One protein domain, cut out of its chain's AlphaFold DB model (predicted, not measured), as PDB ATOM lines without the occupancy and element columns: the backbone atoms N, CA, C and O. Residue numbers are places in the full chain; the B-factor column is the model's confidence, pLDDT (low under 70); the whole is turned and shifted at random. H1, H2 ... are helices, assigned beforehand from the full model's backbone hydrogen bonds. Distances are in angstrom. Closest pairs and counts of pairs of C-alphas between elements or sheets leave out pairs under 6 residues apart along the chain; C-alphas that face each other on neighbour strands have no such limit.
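AT A GLANCE: This is residues 84 to 149 of the 149 residues of an uncharacterized protein of Candidatus Pacearchaeota archaeon (UniProt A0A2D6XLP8). One long helix, H1, makes the long axis of this model; the short helix H2 follows at its far end, and a long link then folds back toward the first part of H1, where H3 crosses it at a steep angle. The small helix H4 lies near that same first part of H1, and residues 113 to 119 of the link stick out at the other end. The printed part has 66 residues with four named helices, H1, H2, H3 and H4 in that order, and no named strand; the class is all helix. The whole is loose, with a radius of gyration of the C-alphas of 13.5 A, and elongated, spanning 37 by 20 by 16 A.

IN THESE COORDINATES: H1 takes residues 84 to 106 and is 32.5 A long from first to last C-alpha, beginning with C-alpha 84 at (133.688, 143.697, 94.889). H2 takes residues 108 to 112. Residues 113 to 125 hold no named element. H3 takes residues 126 to 138 and is 18.3 A long, beginning with C-alpha 126 at (124.845, 149.665, 103.922). H4 takes residues 143 to 147 and ends with C-alpha 147 at (138.124, 155.761, 99.121).

HOW THE PARTS SIT: H1 touches H3 with residues 86 to 94 alone, and their closest C-alphas are those of Ala 90 and Arg 130, 5.6 A apart. The two helices run opposite ways at a steep tilt of 58 degrees. H1 and H2 are close but not clearly touching, their closest C-alphas being those of Tyr 104 and Trp 111, 6.2 A apart. H1 and H4 are also close but not clearly touching, with the C-alphas of Val 89 and Glu 147 closest at 6.3 A. H3 and H4 only just touch, with 3 pairs of C-alphas within 8 A; H3 does so with residues 133 to 137 alone, and the closest C-alphas are those of Ile 133 and Leu 146, 7.0 A apart. H2 is apart from H3 and from H4. In H1, H2, H3 and H4 every pair of O i and N i+4 is within hydrogen-bond range.

THE WHOLE: The two C-alphas farthest apart are those of Lys 84 and Ala 113, at 39.1 A. The printed part has no cut and ends at residue 149, the chain's last residue. The link from H2 to H3, 13 residues, is long, while those from H1 to H2 and from H3 to H4 are tight. Residues 113 to 119 stand free. The mean pLDDT of the printed part is 73.9, and 23 residues are under 70: residues 84 and 86, 111 to 119, 137 to 138, and 140 to 149.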
ATOM      1  N   LYS A  84     132.769 143.916  93.766       66.75
ATOM      2  CA  LYS A  84     133.688 143.697  94.889       66.75
ATOM      3  C   LYS A  84     134.258 145.007  95.445       66.75
ATOM      4  O   LYS A  84     134.284 145.167  96.655       66.75
ATOM      5  N   TRP A  85     134.667 145.944  94.584       71.00
ATOM      6  CA  TRP A  85     135.197 147.240  95.024       71.00
ATOM      7  C   TRP A  85     134.111 148.098  95.684       71.00
ATOM      8  O   TRP A  85     134.322 148.588  96.789       71.00
ATOM      9  N   LEU A  86     132.936 148.199  95.052       69.75
ATOM     10  CA  LEU A  86     131.782 148.909  95.618       69.75
ATOM     11  C   LEU A  86     131.406 148.363  96.997       69.75
ATOM     12  O   LEU A  86     131.163 149.141  97.911       69.75
ATOM     13  N   ASN A  87     131.400 147.037  97.162       74.44
ATOM     14  CA  ASN A  87     131.140 146.407  98.454       74.44
ATOM     15  C   ASN A  87     132.214 146.760  99.490       74.44
ATOM     16  O   ASN A  87     131.878 146.991 100.644       74.44
ATOM     17  N   THR A  88     133.496 146.782  99.110       79.38
ATOM     18  CA  THR A  88     134.586 147.126 100.034       79.38
ATOM     19  C   THR A  88     134.478 148.570 100.509       79.38
ATOM     20  O   THR A  88     134.439 148.786 101.714       79.38
ATOM     21  N   VAL A  89     134.345 149.536  99.594       76.12
ATOM     22  CA  VAL A  89     134.202 150.955  99.962       76.12
ATOM     23  C   VAL A  89     132.928 151.175 100.777       76.12
ATOM     24  O   VAL A  89     132.973 151.820 101.818       76.12
ATOM     25  N   ALA A  90     131.805 150.571 100.370       82.25
ATOM     26  CA  ALA A  90     130.560 150.673 101.125       82.25
ATOM     27  C   ALA A  90     130.683 150.106 102.544       82.25
ATOM     28  O   ALA A  90     130.158 150.704 103.474       82.25
ATOM     29  N   ASN A  91     131.389 148.987 102.725       83.44
ATOM     30  CA  ASN A  91     131.625 148.409 104.047       83.44
ATOM     31  C   ASN A  91     132.500 149.303 104.930       83.44
ATOM     32  O   ASN A  91     132.195 149.440 106.111       83.44
ATOM     33  N   THR A  92     133.571 149.890 104.388       82.00
ATOM     34  CA  THR A  92     134.445 150.800 105.145       82.00
ATOM     35  C   THR A  92     133.667 152.030 105.598       82.00
ATOM     36  O   THR A  92     133.539 152.263 106.795       82.00
ATOM     37  N   LEU A  93     133.016 152.725 104.661       81.50
ATOM     38  CA  LEU A  93     132.231 153.919 104.973       81.50
ATOM     39  C   LEU A  93     131.080 153.626 105.935       81.50
ATOM     40  O   LEU A  93     130.803 154.418 106.827       81.50
ATOM     41  N   TRP A  94     130.414 152.480 105.784       87.94
ATOM     42  CA  TRP A  94     129.369 152.049 106.711       87.94
ATOM     43  C   TRP A  94     129.910 151.848 108.135       87.94
ATOM     44  O   TRP A  94     129.268 152.282 109.094       87.94
ATOM     45  N   LYS A  95     131.095 151.240 108.284       84.19
ATOM     46  CA  LYS A  95     131.747 151.066 109.590       84.19
ATOM     47  C   LYS A  95     132.116 152.405 110.218       84.19
ATOM     48  O   LYS A  95     131.783 152.610 111.380       84.19
ATOM     49  N   ASP A  96     132.736 153.310 109.470       80.25
ATOM     50  CA  ASP A  96     133.208 154.596 110.003       80.25
ATOM     51  C   ASP A  96     132.043 155.511 110.408       80.25
ATOM     52  O   ASP A  96     132.056 156.152 111.468       80.25
ATOM     53  N   TRP A  97     130.974 155.512 109.608       80.88
ATOM     54  CA  TRP A  97     129.766 156.279 109.900       80.88
ATOM     55  C   TRP A  97     129.067 155.766 111.159       80.88
ATOM     56  O   TRP A  97     128.740 156.548 112.056       80.88
ATOM     57  N   ASN A  98     128.888 154.448 111.266       84.00
ATOM     58  CA  ASN A  98     128.220 153.855 112.420       84.00
ATOM     59  C   ASN A  98     129.116 153.815 113.662       84.00
ATOM     60  O   ASN A  98     128.598 153.841 114.775       84.00
ATOM     61  N   PHE A  99     130.443 153.831 113.511       81.94
ATOM     62  CA  PHE A  99     131.359 154.096 114.619       81.94
ATOM     63  C   PHE A  99     131.122 155.497 115.190       81.94
ATOM     64  O   PHE A  99     130.949 155.644 116.397       81.94
ATOM     65  N   SER A 100     131.022 156.508 114.323       76.56
ATOM     66  CA  SER A 100     130.740 157.890 114.734       76.56
ATOM     67  C   SER A 100     129.380 158.018 115.429       76.56
ATOM     68  O   SER A 100     129.277 158.688 116.455       76.56
ATOM     69  N   PHE A 101     128.350 157.335 114.917       82.56
ATOM     70  CA  PHE A 101     127.036 157.262 115.561       82.56
ATOM     71  C   PHE A 101     127.106 156.609 116.948       82.56
ATOM     72  O   PHE A 101     126.639 157.195 117.918       82.56
ATOM     73  N   ARG A 102     127.758 155.444 117.069       81.50
ATOM     74  CA  ARG A 102     127.911 154.736 118.351       81.50
ATOM     75  C   ARG A 102     128.706 155.543 119.377       81.50
ATOM     76  O   ARG A 102     128.353 155.556 120.553       81.50
ATOM     77  N   ALA A 103     129.761 156.225 118.935       80.50
ATOM     78  CA  ALA A 103     130.553 157.108 119.784       80.50
ATOM     79  C   ALA A 103     129.715 158.285 120.306       80.50
ATOM     80  O   ALA A 103     129.814 158.626 121.482       80.50
ATOM     81  N   TYR A 104     128.857 158.862 119.457       78.31
ATOM     82  CA  TYR A 104     127.899 159.884 119.871       78.31
ATOM     83  C   TYR A 104     126.874 159.336 120.871       78.31
ATOM     84  O   TYR A 104     126.691 159.935 121.921       78.31
ATOM     85  N   THR A 105     126.244 158.186 120.609       80.38
ATOM     86  CA  THR A 105     125.241 157.620 121.530       80.38
ATOM     87  C   THR A 105     125.825 157.233 122.888       80.38
ATOM     88  O   THR A 105     125.122 157.298 123.888       80.38
ATOM     89  N   ALA A 106     127.102 156.834 122.936       83.50
ATOM     90  CA  ALA A 106     127.785 156.473 124.177       83.50
ATOM     91  C   ALA A 106     128.166 157.692 125.034       83.50
ATOM     92  O   ALA A 106     128.201 157.588 126.257       83.50
ATOM     93  N   ASN A 107     128.467 158.836 124.411       81.94
ATOM     94  CA  ASN A 107     128.759 160.082 125.121       81.94
ATOM     95  C   ASN A 107     128.318 161.312 124.299       81.94
ATOM     96  O   ASN A 107     129.152 161.945 123.635       81.94
ATOM     97  N   PRO A 108     127.019 161.665 124.340       75.38
ATOM     98  CA  PRO A 108     126.484 162.777 123.556       75.38
ATOM     99  C   PRO A 108     127.098 164.126 123.955       75.38
ATOM    100  O   PRO A 108     127.459 164.930 123.093       75.38
ATOM    101  N   GLU A 109     127.285 164.353 125.257       73.75
ATOM    102  CA  GLU A 109     127.799 165.608 125.819       73.75
ATOM    103  C   GLU A 109     129.257 165.867 125.410       73.75
ATOM    104  O   GLU A 109     129.613 166.975 125.000       73.75
ATOM    105  N   GLY A 110     130.094 164.823 125.418       72.88
ATOM    106  CA  GLY A 110     131.496 164.907 125.002       72.88
ATOM    107  C   GLY A 110     131.696 165.186 123.506       72.88
ATOM    108  O   GLY A 110     132.749 165.694 123.112       72.88
ATOM    109  N   TRP A 111     130.701 164.877 122.668       67.44
ATOM    110  CA  TRP A 111     130.706 165.186 121.233       67.44
ATOM    111  C   TRP A 111     130.219 166.614 120.950       67.44
ATOM    112  O   TRP A 111     130.829 167.322 120.145       67.44
ATOM    113  N   ILE A 112     129.160 167.049 121.645       55.72
ATOM    114  CA  ILE A 112     128.564 168.392 121.531       55.72
ATOM    115  C   ILE A 112     129.554 169.473 121.991       55.72
ATOM    116  O   ILE A 112     129.702 170.489 121.313       55.72
ATOM    117  N   ALA A 113     130.319 169.220 123.059       58.03
ATOM    118  CA  ALA A 113     131.339 170.151 123.551       58.03
ATOM    119  C   ALA A 113     132.495 170.388 122.558       58.03
ATOM    120  O   ALA A 113     133.163 171.418 122.616       58.03
ATOM    121  N   LYS A 114     132.747 169.449 121.632       61.75
ATOM    122  CA  LYS A 114     133.881 169.530 120.698       61.75
ATOM    123  C   LYS A 114     133.550 170.221 119.375       61.75
ATOM    124  O   LYS A 114     134.480 170.682 118.718       61.75
ATOM    125  N   HIS A 115     132.282 170.310 118.954       56.16
ATOM    126  CA  HIS A 115     131.941 170.840 117.625       56.16
ATOM    127  C   HIS A 115     130.522 171.449 117.522       56.16
ATOM    128  O   HIS A 115     129.598 170.747 117.107       56.16
ATOM    129  N   PRO A 116     130.343 172.767 117.750       55.38
ATOM    130  CA  PRO A 116     129.029 173.430 117.704       55.38
ATOM    131  C   PRO A 116     128.349 173.436 116.320       55.38
ATOM    132  O   PRO A 116     127.146 173.651 116.232       55.38
ATOM    133  N   ASN A 117     129.090 173.155 115.237       63.75
ATOM    134  CA  ASN A 117     128.582 173.168 113.856       63.75
ATOM    135  C   ASN A 117     128.559 171.785 113.172       63.75
ATOM    136  O   ASN A 117     128.315 171.702 111.964       63.75
ATOM    137  N   LYS A 118     128.846 170.684 113.886       64.38
ATOM    138  CA  LYS A 118     128.778 169.339 113.283       64.38
ATOM    139  C   LYS A 118     127.356 168.788 113.356       64.38
ATOM    140  O   LYS A 118     126.712 168.817 114.396       64.38
ATOM    141  N   LYS A 119     126.879 168.243 112.232       68.62
ATOM    142  CA  LYS A 119     125.602 167.521 112.176       68.62
ATOM    143  C   LYS A 119     125.673 166.281 113.067       68.62
ATOM    144  O   LYS A 119     126.664 165.554 113.007       68.62
ATOM    145  N   ILE A 120     124.609 166.038 113.832       70.75
ATOM    146  CA  ILE A 120     124.455 164.830 114.648       70.75
ATOM    147  C   ILE A 120     124.569 163.609 113.720       70.75
ATOM    148  O   ILE A 120     123.858 163.554 112.708       70.75
ATOM    149  N   PRO A 121     125.486 162.662 113.995       75.06
ATOM    150  CA  PRO A 121     125.588 161.452 113.200       75.06
ATOM    151  C   PRO A 121     124.302 160.637 113.349       75.06
ATOM    152  O   PRO A 121     123.713 160.564 114.421       75.06
ATOM    153  N   VAL A 122     123.872 160.024 112.255       80.88
ATOM    154  CA  VAL A 122     122.725 159.113 112.205       80.88
ATOM    155  C   VAL A 122     123.219 157.746 111.775       80.88
ATOM    156  O   VAL A 122     124.148 157.657 110.966       80.88
ATOM    157  N   GLU A 123     122.598 156.699 112.309       84.06
ATOM    158  CA  GLU A 123     122.822 155.350 111.812       84.06
ATOM    159  C   GLU A 123     122.442 155.283 110.331       84.06
ATOM    160  O   GLU A 123     121.420 155.824 109.906       84.06
ATOM    161  N   ILE A 124     123.294 154.643 109.539       85.69
ATOM    162  CA  ILE A 124     123.085 154.495 108.102       85.69
ATOM    163  C   ILE A 124     123.137 153.021 107.716       85.69
ATOM    164  O   ILE A 124     123.983 152.252 108.190       85.69
ATOM    165  N   SER A 125     122.240 152.610 106.821       87.25
ATOM    166  CA  SER A 125     122.268 151.261 106.263       87.25
ATOM    167  C   SER A 125     123.341 151.129 105.180       87.25
ATOM    168  O   SER A 125     123.672 152.076 104.462       87.25
ATOM    169  N   ILE A 126     123.859 149.914 104.982       82.50
ATOM    170  CA  ILE A 126     124.845 149.665 103.922       82.50
ATOM    171  C   ILE A 126     124.280 149.933 102.518       82.50
ATOM    172  O   ILE A 126     125.018 150.322 101.612       82.50
ATOM    173  N   LYS A 127     122.965 149.764 102.333       81.88
ATOM    174  CA  LYS A 127     122.274 150.087 101.081       81.88
ATOM    175  C   LYS A 127     122.338 151.589 100.801       81.88
ATOM    176  O   LYS A 127     122.755 151.982  99.718       81.88
ATOM    177  N   GLU A 128     122.033 152.423 101.789       83.12
ATOM    178  CA  GLU A 128     122.111 153.879 101.634       83.12
ATOM    179  C   GLU A 128     123.536 154.366 101.370       83.12
ATOM    180  O   GLU A 128     123.731 155.306 100.594       83.12
ATOM    181  N   VAL A 129     124.542 153.725 101.975       82.50
ATOM    182  CA  VAL A 129     125.952 154.008 101.674       82.50
ATOM    183  C   VAL A 129     126.257 153.689 100.208       82.50
ATOM    184  O   VAL A 129     126.826 154.532  99.512       82.50
ATOM    185  N   ARG A 130     125.824 152.529  99.693       79.19
ATOM    186  CA  ARG A 130     125.989 152.180  98.269       79.19
ATOM    187  C   ARG A 130     125.305 153.184  97.355       79.19
ATOM    188  O   ARG A 130     125.956 153.698  96.451       79.19
ATOM    189  N   ASP A 131     124.060 153.545  97.642       79.94
ATOM    190  CA  ASP A 131     123.305 154.517  96.848       79.94
ATOM    191  C   ASP A 131     123.978 155.902  96.855       79.94
ATOM    192  O   ASP A 131     123.878 156.670  95.896       79.94
ATOM    193  N   ARG A 132     124.669 156.274  97.941       81.94
ATOM    194  CA  ARG A 132     125.456 157.517  98.018       81.94
ATOM    195  C   ARG A 132     126.747 157.437  97.207       81.94
ATOM    196  O   ARG A 132     127.073 158.418  96.538       81.94
ATOM    197  N   ILE A 133     127.453 156.306  97.241       76.50
ATOM    198  CA  ILE A 133     128.654 156.076  96.424       76.50
ATOM    199  C   ILE A 133     128.278 156.108  94.944       76.50
ATOM    200  O   ILE A 133     128.891 156.839  94.173       76.50
ATOM    201  N   GLU A 134     127.229 155.386  94.547       73.69
ATOM    202  CA  GLU A 134     126.755 155.334  93.162       73.69
ATOM    203  C   GLU A 134     126.325 156.720  92.663       73.69
ATOM    204  O   GLU A 134     126.820 157.171  91.629       73.69
ATOM    205  N   ARG A 135     125.540 157.470  93.452       77.31
ATOM    206  CA  ARG A 135     125.220 158.878  93.143       77.31
ATOM    207  C   ARG A 135     126.457 159.775  93.107       77.31
ATOM    208  O   ARG A 135     126.503 160.723  92.329       77.31
ATOM    209  N   GLY A 136     127.458 159.517  93.947       73.00
ATOM    210  CA  GLY A 136     128.741 160.221  93.936       73.00
ATOM    211  C   GLY A 136     129.488 160.010  92.621       73.00
ATOM    212  O   GLY A 136     129.888 160.987  91.992       73.00
ATOM    213  N   ILE A 137     129.586 158.759  92.169       68.00
ATOM    214  CA  ILE A 137     130.170 158.386  90.872       68.00
ATOM    215  C   ILE A 137     129.399 159.060  89.729       68.00
ATOM    216  O   ILE A 137     130.004 159.601  88.802       68.00
ATOM    217  N   GLU A 138     128.065 159.071  89.791       65.56
ATOM    218  CA  GLU A 138     127.221 159.745  88.796       65.56
ATOM    219  C   GLU A 138     127.441 161.258  88.755       65.56
ATOM    220  O   GLU A 138     127.491 161.841  87.670       65.56
ATOM    221  N   ARG A 139     127.626 161.881  89.923       71.50
ATOM    222  CA  ARG A 139     127.935 163.311  90.081       71.50
ATOM    223  C   ARG A 139     129.400 163.652  89.807       71.50
ATOM    224  O   ARG A 139     129.761 164.822  89.846       71.50
ATOM    225  N   GLY A 140     130.232 162.660  89.490       56.41
ATOM    226  CA  GLY A 140     131.616 162.867  89.084       56.41
ATOM    227  C   GLY A 140     132.627 162.920  90.227       56.41
ATOM    228  O   GLY A 140     133.707 163.459  90.003       56.41
ATOM    229  N   ARG A 141     132.317 162.354  91.402       66.12
ATOM    230  CA  ARG A 141     133.347 162.007  92.394       66.12
ATOM    231  C   ARG A 141     134.152 160.824  91.895       66.12
ATOM    232  O   ARG A 141     133.582 159.868  91.358       66.12
ATOM    233  N   ASP A 142     135.465 160.916  92.022       64.12
ATOM    234  CA  ASP A 142     136.328 159.836  91.586       64.12
ATOM    235  C   ASP A 142     136.477 158.757  92.668       64.12
ATOM    236  O   ASP A 142     136.007 158.880  93.797       64.12
ATOM    237  N   ARG A 143     137.080 157.634  92.284       66.31
ATOM    238  CA  ARG A 143     137.302 156.507  93.189       66.31
ATOM    239  C   ARG A 143     138.199 156.858  94.382       66.31
ATOM    240  O   ARG A 143     137.986 156.293  95.442       66.31
ATOM    241  N   GLU A 144     139.172 157.740  94.202       64.19
ATOM    242  CA  GLU A 144     140.122 158.133  95.246       64.19
ATOM    243  C   GLU A 144     139.424 159.053  96.263       64.19
ATOM    244  O   GLU A 144     139.536 158.827  97.462       64.19
ATOM    245  N   ASP A 145     138.570 159.969  95.801       66.50
ATOM    246  CA  ASP A 145     137.671 160.778  96.635       66.50
ATOM    247  C   ASP A 145     136.691 159.915  97.444       66.50
ATOM    248  O   ASP A 145     136.291 160.272  98.548       66.50
ATOM    249  N   LEU A 146     136.243 158.793  96.871       68.38
ATOM    250  CA  LEU A 146     135.311 157.868  97.521       68.38
ATOM    251  C   LEU A 146     136.010 156.900  98.483       68.38
ATOM    252  O   LEU A 146     135.368 156.408  99.405       68.38
ATOM    253  N   GLU A 147     137.291 156.603  98.253       64.69
ATOM    254  CA  GLU A 147     138.124 155.761  99.121       64.69
ATOM    255  C   GLU A 147     138.703 156.543 100.314       64.69
ATOM    256  O   GLU A 147     138.989 155.922 101.332       64.69
ATOM    257  N   ASN A 148     138.830 157.872 100.212       62.00
ATOM    258  CA  ASN A 148     139.408 158.753 101.239       62.00
ATOM    259  C   ASN A 148     138.360 159.545 102.055       62.00
ATOM    260  O   ASN A 148     138.659 160.646 102.522       62.00
ATOM    261  N   TYR A 149     137.129 159.040 102.166       55.56
ATOM    262  CA  TYR A 149     136.064 159.695 102.940       55.56
ATOM    263  C   TYR A 149     136.228 159.522 104.451       55.56
ATOM    264  O   TYR A 149     136.709 158.444 104.861       55.56
TER     265      TYR A 149